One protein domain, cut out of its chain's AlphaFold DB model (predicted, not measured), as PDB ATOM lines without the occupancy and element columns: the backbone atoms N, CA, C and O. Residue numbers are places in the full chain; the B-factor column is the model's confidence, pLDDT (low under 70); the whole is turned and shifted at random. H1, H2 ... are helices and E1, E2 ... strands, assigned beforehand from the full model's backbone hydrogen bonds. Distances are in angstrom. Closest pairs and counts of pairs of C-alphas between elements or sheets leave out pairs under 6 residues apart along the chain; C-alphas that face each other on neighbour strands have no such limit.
ATOM      1  N   VAL A  10     102.832  97.610 100.999       76.06
ATOM      2  CA  VAL A  10     103.137  98.496  99.869       76.06
ATOM      3  C   VAL A  10     102.526  99.864 100.143       76.06
ATOM      4  O   VAL A  10     101.307  99.967 100.267       76.06
ATOM      5  N   GLN A  11     103.354 100.902 100.211       76.56
ATOM      6  CA  GLN A  11     102.908 102.287 100.321       76.56
ATOM      7  C   GLN A  11     102.922 102.945  98.936       76.56
ATOM      8  O   GLN A  11     103.962 103.050  98.286       76.56
ATOM      9  N   TRP A  12     101.759 103.404  98.490       67.69
ATOM     10  CA  TRP A  12     101.532 104.024  97.186       67.69
ATOM     11  C   TRP A  12     101.435 105.552  97.262       67.69
ATOM     12  O   TRP A  12     101.704 106.218  96.262       67.69
ATOM     13  N   SER A  13     101.085 106.115  98.423       60.69
ATOM     14  CA  SER A  13     101.148 107.561  98.680       60.69
ATOM     15  C   SER A  13     101.675 107.889 100.075       60.69
ATOM     16  O   SER A  13     101.544 107.121 101.024       60.69
ATOM     17  N   GLU A  14     102.255 109.080 100.219       59.03
ATOM     18  CA  GLU A  14     102.848 109.558 101.480       59.03
ATOM     19  C   GLU A  14     101.800 109.762 102.592       59.03
ATOM     20  O   GLU A  14     102.138 109.770 103.770       59.03
ATOM     21  N   SER A  15     100.523 109.844 102.208       51.38
ATOM     22  CA  SER A  15      99.344 109.928 103.075       51.38
ATOM     23  C   SER A  15      98.766 108.581 103.540       51.38
ATOM     24  O   SER A  15      97.870 108.584 104.382       51.38
ATOM     25  N   GLU A  16      99.217 107.439 103.010       60.03
ATOM     26  CA  GLU A  16      98.758 106.122 103.478       60.03
ATOM     27  C   GLU A  16      99.398 105.805 104.843       60.03
ATOM     28  O   GLU A  16     100.571 105.436 104.935       60.03
ATOM     29  N   SER A  17      98.618 105.965 105.917       54.75
ATOM     30  CA  SER A  17      99.003 105.581 107.276       54.75
ATOM     31  C   SER A  17      99.118 104.062 107.388       54.75
ATOM     32  O   SER A  17      98.151 103.338 107.161       54.75
ATOM     33  N   LEU A  18     100.305 103.585 107.754       56.56
ATOM     34  CA  LEU A  18     100.605 102.165 107.896       56.56
ATOM     35  C   LEU A  18     100.293 101.708 109.322       56.56
ATOM     36  O   LEU A  18     100.955 102.155 110.261       56.56
ATOM     37  N   ASP A  19      99.327 100.800 109.472       52.53
ATOM     38  CA  ASP A  19      99.053 100.150 110.754       52.53
ATOM     39  C   ASP A  19     100.301  99.433 111.282       52.53
ATOM     40  O   ASP A  19     101.059  98.802 110.534       52.53
ATOM     41  N   ASN A  20     100.520  99.531 112.594       51.94
ATOM     42  CA  ASN A  20     101.729  99.050 113.260       51.94
ATOM     43  C   ASN A  20     101.706  97.521 113.452       51.94
ATOM     44  O   ASN A  20     101.630  97.015 114.571       51.94
ATOM     45  N   ASN A  21     101.753  96.777 112.346       53.66
ATOM     46  CA  ASN A  21     101.854  95.322 112.353       53.66
ATOM     47  C   ASN A  21     103.148  94.885 113.057       53.66
ATOM     48  O   ASN A  21     104.252  95.163 112.588       53.66
ATOM     49  N   ASN A  22     103.008  94.150 114.164       51.50
ATOM     50  CA  ASN A  22     104.114  93.744 115.043       51.50
ATOM     51  C   ASN A  22     105.143  92.785 114.403       51.50
ATOM     52  O   ASN A  22     106.133  92.433 115.042       51.50
ATOM     53  N   SER A  23     104.958  92.373 113.146       54.50
ATOM     54  CA  SER A  23     105.962  91.643 112.369       54.50
ATOM     55  C   SER A  23     107.195  92.519 112.117       54.50
ATOM     56  O   SER A  23     107.192  93.375 111.230       54.50
ATOM     57  N   GLN A  24     108.263  92.300 112.886       63.50
ATOM     58  CA  GLN A  24     109.530  93.024 112.761       63.50
ATOM     59  C   GLN A  24     110.316  92.578 111.515       63.50
ATOM     60  O   GLN A  24     111.275  91.813 111.590       63.50
ATOM     61  N   ILE A  25     109.903  93.073 110.348       76.94
ATOM     62  CA  ILE A  25     110.634  92.898 109.091       76.94
ATOM     63  C   ILE A  25     111.850  93.834 109.111       76.94
ATOM     64  O   ILE A  25     111.714  95.047 109.278       76.94
ATOM     65  N   CYS A  26     113.047  93.278 108.933       80.50
ATOM     66  CA  CYS A  26     114.297  94.034 108.898       80.50
ATOM     67  C   CYS A  26     114.967  93.920 107.528       80.50
ATOM     68  O   CYS A  26     115.205  92.823 107.029       80.50
ATOM     69  N   LEU A  27     115.324  95.063 106.946       84.12
ATOM     70  CA  LEU A  27     116.177  95.133 105.768       84.12
ATOM     71  C   LEU A  27     117.623  94.837 106.186       84.12
ATOM     72  O   LEU A  27     118.177  95.554 107.024       84.12
ATOM     73  N   ARG A  28     118.229  93.805 105.586       83.00
ATOM     74  CA  ARG A  28     119.625  93.401 105.803       83.00
ATOM     75  C   ARG A  28     120.415  93.509 104.499       83.00
ATOM     76  O   ARG A  28     120.143  92.791 103.542       83.00
ATOM     77  N   GLY A  29     121.424  94.368 104.465       83.06
ATOM     78  CA  GLY A  29     122.221  94.634 103.268       83.06
ATOM     79  C   GLY A  29     123.537  95.332 103.590       83.06
ATOM     80  O   GLY A  29     124.039  95.241 104.711       83.06
ATOM     81  N   THR A  30     124.074  96.044 102.609       79.00
ATOM     82  CA  THR A  30     125.207  96.957 102.775       79.00
ATOM     83  C   THR A  30     124.882  98.317 102.164       79.00
ATOM     84  O   THR A  30     124.074  98.423 101.242       79.00
ATOM     85  N   ALA A  31     125.498  99.360 102.710       76.56
ATOM     86  CA  ALA A  31     125.520 100.711 102.166       76.56
ATOM     87  C   ALA A  31     126.966 101.098 101.803       76.56
ATOM     88  O   ALA A  31     127.898 100.322 102.037       76.56
ATOM     89  N   ASP A  32     127.138 102.278 101.207       77.50
ATOM     90  CA  ASP A  32     128.432 102.890 100.880       77.50
ATOM     91  C   ASP A  32     129.385 101.925 100.155       77.50
ATOM     92  O   ASP A  32     130.476 101.611 100.622       77.50
ATOM     93  N   ASN A  33     128.921 101.386  99.023       69.12
ATOM     94  CA  ASN A  33     129.644 100.432  98.169       69.12
ATOM     95  C   ASN A  33     130.148  99.159  98.884       69.12
ATOM     96  O   ASN A  33     131.051  98.489  98.391       69.12
ATOM     97  N   GLY A  34     129.547  98.797 100.024       71.62
ATOM     98  CA  GLY A  34     129.917  97.626 100.826       71.62
ATOM     99  C   GLY A  34     130.541  97.963 102.182       71.62
ATOM    100  O   GLY A  34     130.605  97.083 103.037       71.62
ATOM    101  N   LEU A  35     130.957  99.216 102.403       70.56
ATOM    102  CA  LEU A  35     131.708  99.635 103.592       70.56
ATOM    103  C   LEU A  35     130.881  99.590 104.887       70.56
ATOM    104  O   LEU A  35     131.432  99.312 105.951       70.56
ATOM    105  N   GLN A  36     129.566  99.824 104.818       71.94
ATOM    106  CA  GLN A  36     128.681  99.754 105.986       71.94
ATOM    107  C   GLN A  36     127.742  98.547 105.902       71.94
ATOM    108  O   GLN A  36     126.951  98.439 104.965       71.94
ATOM    109  N   LYS A  37     127.747  97.664 106.912       78.88
ATOM    110  CA  LYS A  37     126.694  96.642 107.077       78.88
ATOM    111  C   LYS A  37     125.411  97.318 107.571       78.88
ATOM    112  O   LYS A  37     125.403  97.929 108.635       78.88
ATOM    113  N   LEU A  38     124.321  97.193 106.814       78.62
ATOM    114  CA  LEU A  38     123.031  97.805 107.133       78.62
ATOM    115  C   LEU A  38     122.059  96.744 107.656       78.62
ATOM    116  O   LEU A  38     121.723  95.793 106.951       78.62
ATOM    117  N   TYR A  39     121.567  96.949 108.876       83.75
ATOM    118  CA  TYR A  39     120.429  96.233 109.449       83.75
ATOM    119  C   TYR A  39     119.448  97.269 110.004       83.75
ATOM    120  O   TYR A  39     119.780  97.977 110.955       83.75
ATOM    121  N   ARG A  40     118.269  97.419 109.389       81.94
ATOM    122  CA  ARG A  40     117.252  98.394 109.826       81.94
ATOM    123  C   ARG A  40     115.837  97.810 109.773       81.94
ATOM    124  O   ARG A  40     115.482  97.220 108.753       81.94
ATOM    125  N   PRO A  41     114.999  98.010 110.805       81.62
ATOM    126  CA  PRO A  41     113.591  97.635 110.751       81.62
ATOM    127  C   PRO A  41     112.840  98.521 109.749       81.62
ATOM    128  O   PRO A  41     112.960  99.750 109.770       81.62
ATOM    129  N   VAL A  42     112.047  97.891 108.885       83.94
ATOM    130  CA  VAL A  42     111.254  98.538 107.833       83.94
ATOM    131  C   VAL A  42     109.767  98.260 108.035       83.94
ATOM    132  O   VAL A  42     109.388  97.206 108.535       83.94
ATOM    133  N   LYS A  43     108.918  99.225 107.667       86.50
ATOM    134  CA  LYS A  43     107.452  99.140 107.841       86.50
ATOM    135  C   LYS A  43     106.664  99.082 106.533       86.50
ATOM    136  O   LYS A  43     105.548  98.577 106.520       86.50
ATOM    137  N   ALA A  44     107.252  99.559 105.437       85.12
ATOM    138  CA  ALA A  44     106.683  99.455 104.100       85.12
ATOM    139  C   ALA A  44     107.768  99.508 103.019       85.12
ATOM    140  O   ALA A  44     108.942  99.752 103.304       85.12
ATOM    141  N   TRP A  45     107.353  99.334 101.769       87.50
ATOM    142  CA  TRP A  45     108.131  99.642 100.575       87.50
ATOM    143  C   TRP A  45     107.264 100.344  99.525       87.50
ATOM    144  O   TRP A  45     106.039 100.265  99.565       87.50
ATOM    145  N   LYS A  46     107.903 101.028  98.575       87.94
ATOM    146  CA  LYS A  46     107.262 101.623  97.398       87.94
ATOM    147  C   LYS A  46     108.049 101.306  96.134       87.94
ATOM    148  O   LYS A  46     109.255 101.059  96.193       87.94
ATOM    149  N   CYS A  47     107.370 101.358  94.992       84.88
ATOM    150  CA  CYS A  47     108.001 101.302  93.680       84.88
ATOM    151  C   CYS A  47     107.605 102.523  92.843       84.88
ATOM    152  O   CYS A  47     106.430 102.748  92.550       84.88
ATOM    153  N   ASP A  48     108.601 103.310  92.451       82.56
ATOM    154  CA  ASP A  48     108.448 104.479  91.603       82.56
ATOM    155  C   ASP A  48     108.659 104.107  90.129       82.56
ATOM    156  O   ASP A  48     109.775 104.073  89.609       82.56
ATOM    157  N   ILE A  49     107.541 103.857  89.446       82.06
ATOM    158  CA  ILE A  49     107.472 103.630  87.997       82.06
ATOM    159  C   ILE A  49     107.289 104.936  87.192       82.06
ATOM    160  O   ILE A  49     106.779 104.899  86.076       82.06
ATOM    161  N   SER A  50     107.580 106.122  87.746       73.69
ATOM    162  CA  SER A  50     107.551 107.394  86.990       73.69
ATOM    163  C   SER A  50     108.888 107.753  86.327       73.69
ATOM    164  O   SER A  50     108.900 108.476  85.333       73.69
ATOM    165  N   LYS A  51     109.998 107.232  86.860       75.69
ATOM    166  CA  LYS A  51     111.376 107.523  86.435       75.69
ATOM    167  C   LYS A  51     111.787 106.778  85.161       75.69
ATOM    168  O   LYS A  51     111.096 105.879  84.693       75.69
ATOM    169  N   ALA A  52     112.942 107.141  84.595       74.69
ATOM    170  CA  ALA A  52     113.466 106.550  83.356       74.69
ATOM    171  C   ALA A  52     113.761 105.037  83.468       74.69
ATOM    172  O   ALA A  52     113.460 104.293  82.534       74.69
ATOM    173  N   LYS A  53     114.280 104.595  84.621       78.44
ATOM    174  CA  LYS A  53     114.299 103.200  85.096       78.44
ATOM    175  C   LYS A  53     113.425 103.134  86.367       78.44
ATOM    176  O   LYS A  53     113.416 104.126  87.102       78.44
ATOM    177  N   PRO A  54     112.688 102.041  86.637       80.94
ATOM    178  CA  PRO A  54     111.891 101.920  87.855       80.94
ATOM    179  C   PRO A  54     112.782 101.839  89.103       80.94
ATOM    180  O   PRO A  54     113.880 101.287  89.058       80.94
ATOM    181  N   GLU A  55     112.307 102.374  90.228       85.56
ATOM    182  CA  GLU A  55     113.075 102.441  91.479       85.56
ATOM    183  C   GLU A  55     112.281 101.865  92.655       85.56
ATOM    184  O   GLU A  55     111.153 102.279  92.911       85.56
ATOM    185  N   ILE A  56     112.872 100.920  93.390       88.00
ATOM    186  CA  ILE A  56     112.277 100.330  94.596       88.00
ATOM    187  C   ILE A  56     112.931 100.957  95.836       88.00
ATOM    188  O   ILE A  56     114.152 101.131  95.893       88.00
ATOM    189  N   SER A  57     112.127 101.301  96.843       88.81
ATOM    190  CA  SER A  57     112.615 101.852  98.113       88.81
ATOM    191  C   SER A  57     111.856 101.281  99.307       88.81
ATOM    192  O   SER A  57     110.633 101.177  99.266       88.81
ATOM    193  N   ALA A  58     112.562 100.973 100.393       88.44
ATOM    194  CA  ALA A  58     111.973 100.578 101.673       88.44
ATOM    195  C   ALA A  58     111.881 101.777 102.634       88.44
ATOM    196  O   ALA A  58     112.741 102.655 102.612       88.44
ATOM    197  N   LEU A  59     110.859 101.808 103.490       87.81
ATOM    198  CA  LEU A  59     110.667 102.829 104.521       87.81
ATOM    199  C   LEU A  59     111.116 102.293 105.883       87.81
ATOM    200  O   LEU A  59     110.513 101.346 106.399       87.81
ATOM    201  N   SER A  60     112.143 102.904 106.480       86.38
ATOM    202  CA  SER A  60     112.581 102.557 107.836       86.38
ATOM    203  C   SER A  60     111.574 103.010 108.901       86.38
ATOM    204  O   SER A  60     110.705 103.855 108.655       86.38
ATOM    205  N   ARG A  61     111.689 102.468 110.123       82.38
ATOM    206  CA  ARG A  61     110.937 102.988 111.283       82.38
ATOM    207  C   ARG A  61     111.212 104.475 111.531       82.38
ATOM    208  O   ARG A  61     110.279 105.207 111.842       82.38
ATOM    209  N   ASP A  62     112.440 104.919 111.273       82.06
ATOM    210  CA  ASP A  62     112.914 106.313 111.334       82.06
ATOM    211  C   ASP A  62     112.303 107.247 110.257       82.06
ATOM    212  O   ASP A  62     112.733 108.388 110.120       82.06
ATOM    213  N   ASN A  63     111.322 106.775 109.475       83.44
ATOM    214  CA  ASN A  63     110.693 107.462 108.335       83.44
ATOM    215  C   ASN A  63     111.636 107.793 107.160       83.44
ATOM    216  O   ASN A  63     111.244 108.514 106.242       83.44
ATOM    217  N   ASN A  64     112.848 107.232 107.137       86.00
ATOM    218  CA  ASN A  64     113.796 107.431 106.045       86.00
ATOM    219  C   ASN A  64     113.561 106.417 104.916       86.00
ATOM    220  O   ASN A  64     113.408 105.216 105.157       86.00
ATOM    221  N   TRP A  65     113.568 106.898 103.671       87.94
ATOM    222  CA  TRP A  65     113.490 106.053 102.478       87.94
ATOM    223  C   TRP A  65     114.876 105.529 102.094       87.94
ATOM    224  O   TRP A  65     115.793 106.302 101.828       87.94
ATOM    225  N   ILE A  66     115.012 104.207 102.027       86.12
ATOM    226  CA  ILE A  66     116.235 103.500 101.643       86.12
ATOM    227  C   ILE A  66     116.032 102.943 100.234       86.12
ATOM    228  O   ILE A  66     115.186 102.072 100.025       86.12
ATOM    229  N   LYS A  67     116.800 103.439  99.260       88.44
ATOM    230  CA  LYS A  67     116.823 102.895  97.895       88.44
ATOM    231  C   LYS A  67     117.372 101.469  97.909       88.44
ATOM    232  O   LYS A  67     118.428 101.227  98.488       88.44
ATOM    233  N   LEU A  68     116.679 100.543  97.252       87.00
ATOM    234  CA  LEU A  68     117.174  99.184  97.044       87.00
ATOM    235  C   LEU A  68     117.935  99.116  95.712       87.00
ATOM    236  O   LEU A  68     117.519  99.716  94.721       87.00
ATOM    237  N   LEU A  69     119.069  98.410  95.717       84.94
ATOM    238  CA  LEU A  69     119.950  98.218  94.561       84.94
ATOM    239  C   LEU A  69     120.013  96.719  94.215       84.94
ATOM    240  O   LEU A  69     118.969  96.106  93.999       84.94
ATOM    241  N   LYS A  70     121.206  96.114  94.164       83.00
ATOM    242  CA  LYS A  70     121.365  94.680  93.887       83.00
ATOM    243  C   LYS A  70     120.849  93.829  95.070       83.00
ATOM    244  O   LYS A  70     121.197  94.139  96.212       83.00
ATOM    245  N   PRO A  71     120.054  92.768  94.835       80.81
ATOM    246  CA  PRO A  71     119.691  91.809  95.879       80.81
ATOM    247  C   PRO A  71     120.896  90.956  96.316       80.81
ATOM    248  O   PRO A  71     121.898  90.850  95.608       80.81
ATOM    249  N   ARG A  72     120.787  90.305  97.481       72.75
ATOM    250  CA  ARG A  72     121.665  89.176  97.844       72.75
ATOM    251  C   ARG A  72     121.235  87.935  97.052       72.75
ATOM    252  O   ARG A  72     120.044  87.780  96.791       72.75
ATOM    253  N   LYS A  73     122.179  87.040  96.738       76.38
ATOM    254  CA  LYS A  73     121.967  85.843  95.897       76.38
ATOM    255  C   LYS A  73     120.785  84.969  96.362       76.38
ATOM    256  O   LYS A  73     119.924  84.636  95.563       76.38
ATOM    257  N   CYS A  74     120.669  84.705  97.665       70.38
ATOM    258  CA  CYS A  74     119.567  83.939  98.273       70.38
ATOM    259  C   CYS A  74     118.170  84.604  98.196       70.38
ATOM    260  O   CYS A  74     117.177  84.016  98.612       70.38
ATOM    261  N   PHE A  75     118.064  85.825  97.661       72.94
ATOM    262  CA  PHE A  75     116.791  86.482  97.340       72.94
ATOM    263  C   PHE A  75     116.646  86.788  95.841       72.94
ATOM    264  O   PHE A  75     115.711  87.491  95.458       72.94
ATOM    265  N   GLU A  76     117.561  86.305  94.993       75.38
ATOM    266  CA  GLU A  76     117.633  86.681  93.579       75.38
ATOM    267  C   GLU A  76     116.380  86.241  92.812       75.38
ATOM    268  O   GLU A  76     115.755  87.092  92.189       75.38
ATOM    269  N   ASP A  77     115.911  84.998  92.961       70.75
ATOM    270  CA  ASP A  77     114.672  84.529  92.316       70.75
ATOM    271  C   ASP A  77     113.396  85.194  92.843       70.75
ATOM    272  O   ASP A  77     112.527  85.592  92.065       70.75
ATOM    273  N   LEU A  78     113.286  85.390  94.161       72.62
ATOM    274  CA  LEU A  78     112.128  86.065  94.755       72.62
ATOM    275  C   LEU A  78     112.026  87.525  94.282       72.62
ATOM    276  O   LEU A  78     110.929  88.046  94.077       72.62
ATOM    277  N   ILE A  79     113.167  88.189  94.089       79.19
ATOM    278  CA  ILE A  79     113.229  89.572  93.613       79.19
ATOM    279  C   ILE A  79     113.173  89.640  92.075       79.19
ATOM    280  O   ILE A  79     112.613  90.605  91.556       79.19
ATOM    281  N   ARG A  80     113.627  88.613  91.340       79.50
ATOM    282  CA  ARG A  80     113.483  88.466  89.877       79.50
ATOM    283  C   ARG A  80     112.025  88.619  89.459       79.50
ATOM    284  O   ARG A  80     111.727  89.470  88.621       79.50
ATOM    285  N   THR A  81     111.112  87.864  90.068       76.12
ATOM    286  CA  THR A  81     109.681  87.906  89.723       76.12
ATOM    287  C   THR A  81     109.073  89.287  90.000       76.12
ATOM    288  O   THR A  81     108.415  89.868  89.133       76.12
ATOM    289  N   ILE A  82     109.385  89.885  91.158       81.38
ATOM    290  CA  ILE A  82     108.950  91.249  91.516       81.38
ATOM    291  C   ILE A  82     109.481  92.284  90.509       81.38
ATOM    292  O   ILE A  82     108.726  93.151  90.061       81.38
ATOM    293  N   LEU A  83     110.757  92.191  90.119       79.94
ATOM    294  CA  LEU A  83     111.378  93.084  89.139       79.94
ATOM    295  C   LEU A  83     110.737  92.946  87.756       79.94
ATOM    296  O   LEU A  83     110.419  93.969  87.154       79.94
ATOM    297  N   ILE A  84     110.487  91.724  87.274       79.94
ATOM    298  CA  ILE A  84     109.796  91.472  85.996       79.94
ATOM    299  C   ILE A  84     108.460  92.222  85.959       79.94
ATOM    300  O   ILE A  84     108.189  92.969  85.017       79.94
ATOM    301  N   ILE A  85     107.651  92.103  87.014       80.19
ATOM    302  CA  ILE A  85     106.351  92.778  87.110       80.19
ATOM    303  C   ILE A  85     106.512  94.300  87.152       80.19
ATOM    304  O   ILE A  85     105.798  95.015  86.450       80.19
ATOM    305  N   VAL A  86     107.466  94.808  87.933       82.62
ATOM    306  CA  VAL A  86     107.778  96.242  88.021       82.62
ATOM    307  C   VAL A  86     108.199  96.818  86.662       82.62
ATOM    308  O   VAL A  86     107.705  97.880  86.273       82.62
ATOM    309  N   TYR A  87     109.036  96.110  85.898       81.00
ATOM    310  CA  TYR A  87     109.420  96.501  84.539       81.00
ATOM    311  C   TYR A  87     108.250  96.422  83.549       81.00
ATOM    312  O   TYR A  87     108.104  97.316  82.717       81.00
ATOM    313  N   CYS A  88     107.360  95.436  83.673       75.50
ATOM    314  CA  CYS A  88     106.144  95.369  82.857       75.50
ATOM    315  C   CYS A  88     105.205  96.556  83.138       75.50
ATOM    316  O   CYS A  88     104.757  97.231  82.213       75.50
ATOM    317  N   LEU A  89     104.952  96.875  84.413       77.94
ATOM    318  CA  LEU A  89     104.142  98.032  84.819       77.94
ATOM    319  C   LEU A  89     104.762  99.363  84.350       77.94
ATOM    320  O   LEU A  89     104.034 100.274  83.951       77.94
ATOM    321  N   HIS A  90     106.094  99.470  84.351       82.06
ATOM    322  CA  HIS A  90     106.838 100.609  83.800       82.06
ATOM    323  C   HIS A  90     106.688 100.727  82.275       82.06
ATOM    324  O   HIS A  90     106.327 101.797  81.781       82.06
ATOM    325  N   PHE A  91     106.869  99.625  81.541       78.50
ATOM    326  CA  PHE A  91     106.689  99.561  80.088       78.50
ATOM    327  C   PHE A  91     105.278  99.996  79.676       78.50
ATOM    328  O   PHE A  91     105.125 100.918  78.870       78.50
ATOM    329  N   PHE A  92     104.244  99.410  80.292       72.81
ATOM    330  CA  PHE A  92     102.849  99.775  80.042       72.81
ATOM    331  C   PHE A  92     102.567 101.241  80.406       72.81
ATOM    332  O   PHE A  92     101.922 101.959  79.643       72.81
ATOM    333  N   LYS A  93     103.108 101.760  81.515       75.44
ATOM    334  CA  LYS A  93     102.951 103.184  81.856       75.44
ATOM    335  C   LYS A  93     103.615 104.124  80.836       75.44
ATOM    336  O   LYS A  93     103.107 105.228  80.642       75.44
ATOM    337  N   ARG A  94     104.712 103.710  80.189       74.69
ATOM    338  CA  ARG A  94     105.473 104.529  79.225       74.69
ATOM    339  C   ARG A  94     104.983 104.412  77.774       74.69
ATOM    340  O   ARG A  94     105.176 105.359  77.017       74.69
ATOM    341  N   LYS A  95     104.347 103.302  77.377       69.94
ATOM    342  CA  LYS A  95     103.794 103.092  76.023       69.94
ATOM    343  C   LYS A  95     102.279 102.785  76.050       69.94
ATOM    344  O   LYS A  95     101.899 101.647  75.781       69.94
ATOM    345  N   PRO A  96     101.399 103.780  76.308       59.69
ATOM    346  CA  PRO A  96      99.935 103.605  76.355       59.69
ATOM    347  C   PRO A  96      99.293 103.078  75.059       59.69
ATOM    348  O   PRO A  96      98.139 102.663  75.089       59.69
ATOM    349  N   GLU A  97     100.020 103.105  73.940       56.25
ATOM    350  CA  GLU A  97      99.540 102.761  72.592       56.25
ATOM    351  C   GLU A  97     100.249 101.519  72.002       56.25
ATOM    352  O   GLU A  97     100.023 101.155  70.850       56.25
ATOM    353  N   ALA A  98     101.101 100.831  72.778       52.72
ATOM    354  CA  ALA A  98     101.784  99.617  72.323       52.72
ATOM    355  C   ALA A  98     100.829  98.410  72.258       52.72
ATOM    356  O   ALA A  98     100.612  97.703  73.244       52.72
ATOM    357  N   SER A  99     100.279  98.158  71.069       47.19
ATOM    358  CA  SER A  99      99.373  97.037  70.802       47.19
ATOM    359  C   SER A  99     100.079  95.672  70.835       47.19
ATOM    360  O   SER A  99     100.746  95.283  69.878       47.19
ATOM    361  N   GLY A 100      99.898  94.931  71.936       45.22
ATOM    362  CA  GLY A 100      99.909  93.456  72.031       45.22
ATOM    363  C   GLY A 100     101.209  92.671  71.762       45.22
ATOM    364  O   GLY A 100     101.324  91.532  72.226       45.22
ATOM    365  N   LYS A 101     102.170  93.248  71.035       45.53
ATOM    366  CA  LYS A 101     103.398  92.615  70.530       45.53
ATOM    367  C   LYS A 101     104.639  93.315  71.091       45.53
ATOM    368  O   LYS A 101     105.270  94.125  70.423       45.53
ATOM    369  N   SER A 102     104.947  93.019  72.347       39.44
ATOM    370  CA  SER A 102     106.210  93.370  72.996       39.44
ATOM    371  C   SER A 102     106.832  92.096  73.548       39.44
ATOM    372  O   SER A 102     106.171  91.385  74.305       39.44
ATOM    373  N   ASP A 103     108.079  91.820  73.177       39.00
ATOM    374  CA  ASP A 103     108.714  90.503  73.351       39.00
ATOM    375  C   ASP A 103     108.957  90.128  74.819       39.00
ATOM    376  O   ASP A 103     109.023  88.953  75.171       39.00
ATOM    377  N   ILE A 104     108.959  91.122  75.711       45.91
ATOM    378  CA  ILE A 104     108.867  90.920  77.160       45.91
ATOM    379  C   ILE A 104     107.403  90.638  77.530       45.91
ATOM    380  O   ILE A 104     106.700  91.482  78.092       45.91
ATOM    381  N   ARG A 105     106.928  89.432  77.202       48.38
ATOM    382  CA  ARG A 105     105.703  88.873  77.782       48.38
ATOM    383  C   ARG A 105     106.081  88.112  79.058       48.38
ATOM    384  O   ARG A 105     106.642  87.026  78.941       48.38
ATOM    385  N   PRO A 106     105.788  88.636  80.263       53.59
ATOM    386  CA  PRO A 106     106.023  87.890  81.496       53.59
ATOM    387  C   PRO A 106     105.234  86.576  81.480       53.59
ATOM    388  O   PRO A 106     104.085  86.545  81.024       53.59
ATOM    389  N   LEU A 107     105.859  85.500  81.964       53.31
ATOM    390  CA  LEU A 107     105.251  84.172  82.024       53.31
ATOM    391  C   LEU A 107     103.960  84.233  82.853       53.31
ATOM    392  O   LEU A 107     103.947  84.829  83.928       53.31
ATOM    393  N   GLU A 108     102.876  83.612  82.376       56.50
ATOM    394  CA  GLU A 108     101.557  83.715  83.028       56.50
ATOM    395  C   GLU A 108     101.619  83.271  84.503       56.50
ATOM    396  O   GLU A 108     101.003  83.912  85.350       56.50
ATOM    397  N   ASN A 109     102.458  82.273  84.815       59.81
ATOM    398  CA  ASN A 109     102.736  81.780  86.169       59.81
ATOM    399  C   ASN A 109     103.455  82.805  87.072       59.81
ATOM    400  O   ASN A 109     103.014  83.002  88.202       59.81
ATOM    401  N   ASP A 110     104.495  83.495  86.575       59.78
ATOM    402  CA  ASP A 110     105.246  84.536  87.317       59.78
ATOM    403  C   ASP A 110     104.323  85.701  87.746       59.78
ATOM    404  O   ASP A 110     104.594  86.404  88.717       59.78
ATOM    405  N   LEU A 111     103.199  85.907  87.049       64.06
ATOM    406  CA  LEU A 111     102.214  86.937  87.388       64.06
ATOM    407  C   LEU A 111     101.226  86.508  88.485       64.06
ATOM    408  O   LEU A 111     100.729  87.379  89.203       64.06
ATOM    409  N   VAL A 112     100.919  85.207  88.622       67.69
ATOM    410  CA  VAL A 112      99.830  84.710  89.492       67.69
ATOM    411  C   VAL A 112     100.060  85.090  90.954       67.69
ATOM    412  O   VAL A 112      99.171  85.655  91.594       67.69
ATOM    413  N   ASP A 113     101.266  84.842  91.470       68.00
ATOM    414  CA  ASP A 113     101.608  85.070  92.884       68.00
ATOM    415  C   ASP A 113     101.628  86.558  93.278       68.00
ATOM    416  O   ASP A 113     101.606  86.901  94.462       68.00
ATOM    417  N   HIS A 114     101.587  87.457  92.292       72.75
ATOM    418  CA  HIS A 114     101.616  88.904  92.482       72.75
ATOM    419  C   HIS A 114     100.368  89.622  91.929       72.75
ATOM    420  O   HIS A 114     100.340  90.856  91.883       72.75
ATOM    421  N   LEU A 115      99.301  88.893  91.569       73.00
ATOM    422  CA  LEU A 115      98.028  89.470  91.097       73.00
ATOM    423  C   LEU A 115      97.444  90.516  92.063       73.00
ATOM    424  O   LEU A 115      96.804  91.469  91.622       73.00
ATOM    425  N   SER A 116      97.685  90.370  93.368       73.38
ATOM    426  CA  SER A 116      97.310  91.349  94.396       73.38
ATOM    427  C   SER A 116      97.993  92.705  94.175       73.38
ATOM    428  O   SER A 116      97.317  93.727  94.064       73.38
ATOM    429  N   PHE A 117      99.320  92.713  94.026       76.94
ATOM    430  CA  PHE A 117     100.125  93.903  93.734       76.94
ATOM    431  C   PHE A 117      99.751  94.533  92.383       76.94
ATOM    432  O   PHE A 117      99.554  95.746  92.300       76.94
ATOM    433  N   ILE A 118      99.573  93.711  91.342       77.62
ATOM    434  CA  ILE A 118      99.169  94.164  90.000       77.62
ATOM    435  C   ILE A 118      97.775  94.816  90.040       77.62
ATOM    436  O   ILE A 118      97.581  95.904  89.493       77.62
ATOM    437  N   SER A 119      96.814  94.206  90.742       76.06
ATOM    438  CA  SER A 119      95.462  94.753  90.910       76.06
ATOM    439  C   SER A 119      95.476  96.100  91.643       76.06
ATOM    440  O   SER A 119      94.865  97.061  91.173       76.06
ATOM    441  N   GLU A 120      96.223  96.221  92.745       76.50
ATOM    442  CA  GLU A 120      96.364  97.484  93.485       76.50
ATOM    443  C   GLU A 120      97.047  98.592  92.660       76.50
ATOM    444  O   GLU A 120      96.618  99.753  92.714       76.50
ATOM    445  N   ALA A 121      98.035  98.240  91.828       76.81
ATOM    446  CA  ALA A 121      98.672  99.162  90.888       76.81
ATOM    447  C   ALA A 121      97.679  99.686  89.830       76.81
ATOM    448  O   ALA A 121      97.653 100.889  89.541       76.81
ATOM    449  N   MET A 122      96.837  98.807  89.272       73.06
ATOM    450  CA  MET A 122      95.825  99.145  88.258       73.06
ATOM    451  C   MET A 122      94.620  99.913  88.816       73.06
ATOM    452  O   MET A 122      94.034 100.737  88.107       73.06
ATOM    453  N   LYS A 123      94.245  99.687  90.083       77.56
ATOM    454  CA  LYS A 123      93.211 100.486  90.763       77.56
ATOM    455  C   LYS A 123      93.613 101.959  90.812       77.56
ATOM    456  O   LYS A 123      92.806 102.809  90.428       77.56
ATOM    457  N   ARG A 124      94.859 102.240  91.222       69.00
ATOM    458  CA  ARG A 124      95.412 103.597  91.388       69.00
ATOM    459  C   ARG A 124      95.803 104.266  90.059       69.00
ATOM    460  O   ARG A 124      95.541 105.453  89.878       69.00
ATOM    461  N   ASN A 125      96.377 103.537  89.096       69.31
ATOM    462  CA  ASN A 125      96.841 104.118  87.826       69.31
ATOM    463  C   ASN A 125      95.779 104.045  86.711       69.31
ATOM    464  O   ASN A 125      95.636 103.030  86.029       69.31
ATOM    465  N   LYS A 126      95.103 105.173  86.439       71.62
ATOM    466  CA  LYS A 126      94.117 105.312  85.342       71.62
ATOM    467  C   LYS A 126      94.668 104.956  83.948       71.62
ATOM    468  O   LYS A 126      93.893 104.568  83.081       71.62
ATOM    469  N   THR A 127      95.979 105.076  83.726       69.62
ATOM    470  CA  THR A 127      96.649 104.675  82.477       69.62
ATOM    471  C   THR A 127      96.778 103.159  82.340       69.62
ATOM    472  O   THR A 127      96.482 102.630  81.275       69.62
ATOM    473  N   LEU A 128      97.140 102.444  83.413       68.06
ATOM    474  CA  LEU A 128      97.304 100.985  83.385       68.06
ATOM    475  C   LEU A 128      95.980 100.245  83.143       68.06
ATOM    476  O   LEU A 128      95.971  99.177  82.540       68.06
ATOM    477  N   ARG A 129      94.845 100.847  83.527       65.44
ATOM    478  CA  ARG A 129      93.503 100.320  83.228       65.44
ATOM    479  C   ARG A 129      93.168 100.288  81.724       65.44
ATOM    480  O   ARG A 129      92.221  99.613  81.349       65.44
ATOM    481  N   LYS A 130      93.920 100.986  80.861       64.75
ATOM    482  CA  LYS A 130      93.708 100.955  79.401       64.75
ATOM    483  C   LYS A 130      94.209  99.670  78.726       64.75
ATOM    484  O   LYS A 130      93.888  99.449  77.564       64.75
ATOM    485  N   PHE A 131      95.003  98.843  79.410       68.12
ATOM    486  CA  PHE A 131      95.623  97.666  78.803       68.12
ATOM    487  C   PHE A 131      94.742  96.423  78.907       68.12
ATOM    488  O   PHE A 131      94.667  95.783  79.956       68.12
ATOM    489  N   GLU A 132      94.160  96.042  77.772       68.25
ATOM    490  CA  GLU A 132      93.359  94.827  77.588       68.25
ATOM    491  C   GLU A 132      94.072  93.559  78.090       68.25
ATOM    492  O   GLU A 132      93.456  92.730  78.754       68.25
ATOM    493  N   PHE A 133      95.391  93.435  77.876       67.62
ATOM    494  CA  PHE A 133      96.176  92.311  78.400       67.62
ATOM    495  C   PHE A 133      96.058  92.182  79.928       67.62
ATOM    496  O   PHE A 133      95.694  91.117  80.427       67.62
ATOM    497  N   LEU A 134      96.306  93.274  80.661       68.88
ATOM    498  CA  LEU A 134      96.253  93.290  82.124       68.88
ATOM    499  C   LEU A 134      94.817  93.140  82.653       68.88
ATOM    500  O   LEU A 134      94.614  92.497  83.682       68.88
ATOM    501  N   ALA A 135      93.820  93.684  81.947       69.56
ATOM    502  CA  ALA A 135      92.411  93.448  82.261       69.56
ATOM    503  C   ALA A 135      92.061  91.955  82.125       69.56
ATOM    504  O   ALA A 135      91.604  91.343  83.090       69.56
ATOM    505  N   SER A 136      92.401  91.335  80.988       70.25
ATOM    506  CA  SER A 136      92.129  89.917  80.725       70.25
ATOM    507  C   SER A 136      92.815  88.979  81.728       70.25
ATOM    508  O   SER A 136      92.262  87.937  82.071       70.25
ATOM    509  N   LEU A 137      93.995  89.357  82.235       69.12
ATOM    510  CA  LEU A 137      94.726  88.620  83.267       69.12
ATOM    511  C   LEU A 137      93.982  88.638  84.615       69.12
ATOM    512  O   LEU A 137      93.859  87.600  85.266       69.12
ATOM    513  N   LEU A 138      93.453  89.797  85.024       68.19
ATOM    514  CA  LEU A 138      92.660  89.923  86.252       68.19
ATOM    515  C   LEU A 138      91.290  89.236  86.134       68.19
ATOM    516  O   LEU A 138      90.830  88.623  87.098       68.19
ATOM    517  N   GLU A 139      90.648  89.314  84.967       67.44
ATOM    518  CA  GLU A 139      89.334  88.714  84.703       67.44
ATOM    519  C   GLU A 139      89.385  87.185  84.667       67.44
ATOM    520  O   GLU A 139      88.556  86.528  85.298       67.44
ATOM    521  N   LYS A 140      90.396  86.604  84.005       63.47
ATOM    522  CA  LYS A 140      90.588  85.144  83.928       63.47
ATOM    523  C   LYS A 140      90.866  84.488  85.281       63.47
ATOM    524  O   LYS A 140      90.681  83.279  85.392       63.47
ATOM    525  N   LYS A 141      91.330  85.256  86.283       57.97
ATOM    526  CA  LYS A 141      91.796  84.767  87.596       57.97
ATOM    527  C   LYS A 141      92.605  83.463  87.463       57.97
ATOM    528  O   LYS A 141      92.166  82.437  87.992       57.97
TER     529      LYS A 141
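What this domain is: This is residues 10 to 141 of the 448 residues of the protein "DNA (Cytosine-5)-methyltransferase 1, replication foci domain-containing protein" of Cynara cardunculus var. scolymus (UniProt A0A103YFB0). What shape is this? A strongly twisted, curled sheet of four strands makes one lobe and the short helices H2, H3 and H4 a looser second, with the long kinked helix H1 between them. Residues 73 to 78 of H1 stick out. What builds it? The 132 printed residues run E1 E2 E3 E4 H1 H2 H3 H4, a mixed class, with sheet order E1 - E2 - E3 - E4, all antiparallel. The whole is compact, with a radius of gyration of the C-alphas of 16.2 A and spans of 46 by 31 by 27 A.

Where its parts are: Where are the strands? E1 is residues 26 to 31, from C-alpha 26 at (114.297, 94.034, 108.898). E2, residues 36 to 48, 25.3 A, bends by 99 degrees at residue 43; E3 is residues 55 to 60 and E4 residues 65 to 67. Where are the helices? H1, residues 73 to 94, 30.0 A, has a kink of 41 degrees near residue 80. H2 is residues 108 to 112, H3 residues 115 to 124, and H4 residues 132 to 140, ending at C-alpha 140 (90.588, 85.144, 83.928).

How they stand to each other: How do strands pair? They form a meander, each the antiparallel neighbour of the one before, with N 29 and O 38 at 2.9 A, N 46 and O 57 at 2.8 A, and N 58 and O 66 at 2.9 A within hydrogen-bond range. Where do helices stand? H1 only grazes the sheet, with residues 83 to 90; its residues 81 to 85 only just touch H2, with 3 pairs of C-alphas within 8 A, the closest those of Thr 81 and Asp 110, 6.1 A. H3 and H4 are close but not clearly touching, their closest C-alphas, Leu 115 and Leu 138, 7.2 A apart. Are helix backbones whole? Every O i to N i+4 pair is within hydrogen-bond range in H3 and H4, 15 of 18 in H1, and 0 of 1 in H2, where 2 of 2 O i to N i+3 pairs are.

The domain as a whole: How large is it? The two C-alphas farthest apart, Leu 35 and Lys 140, are 47.8 A apart, and the printed part has no cut. What is long or unsure? H1 to H2 is a long link of 13 residues; 49 residues have pLDDT under 70, among them 12 to 24 and 95 to 113.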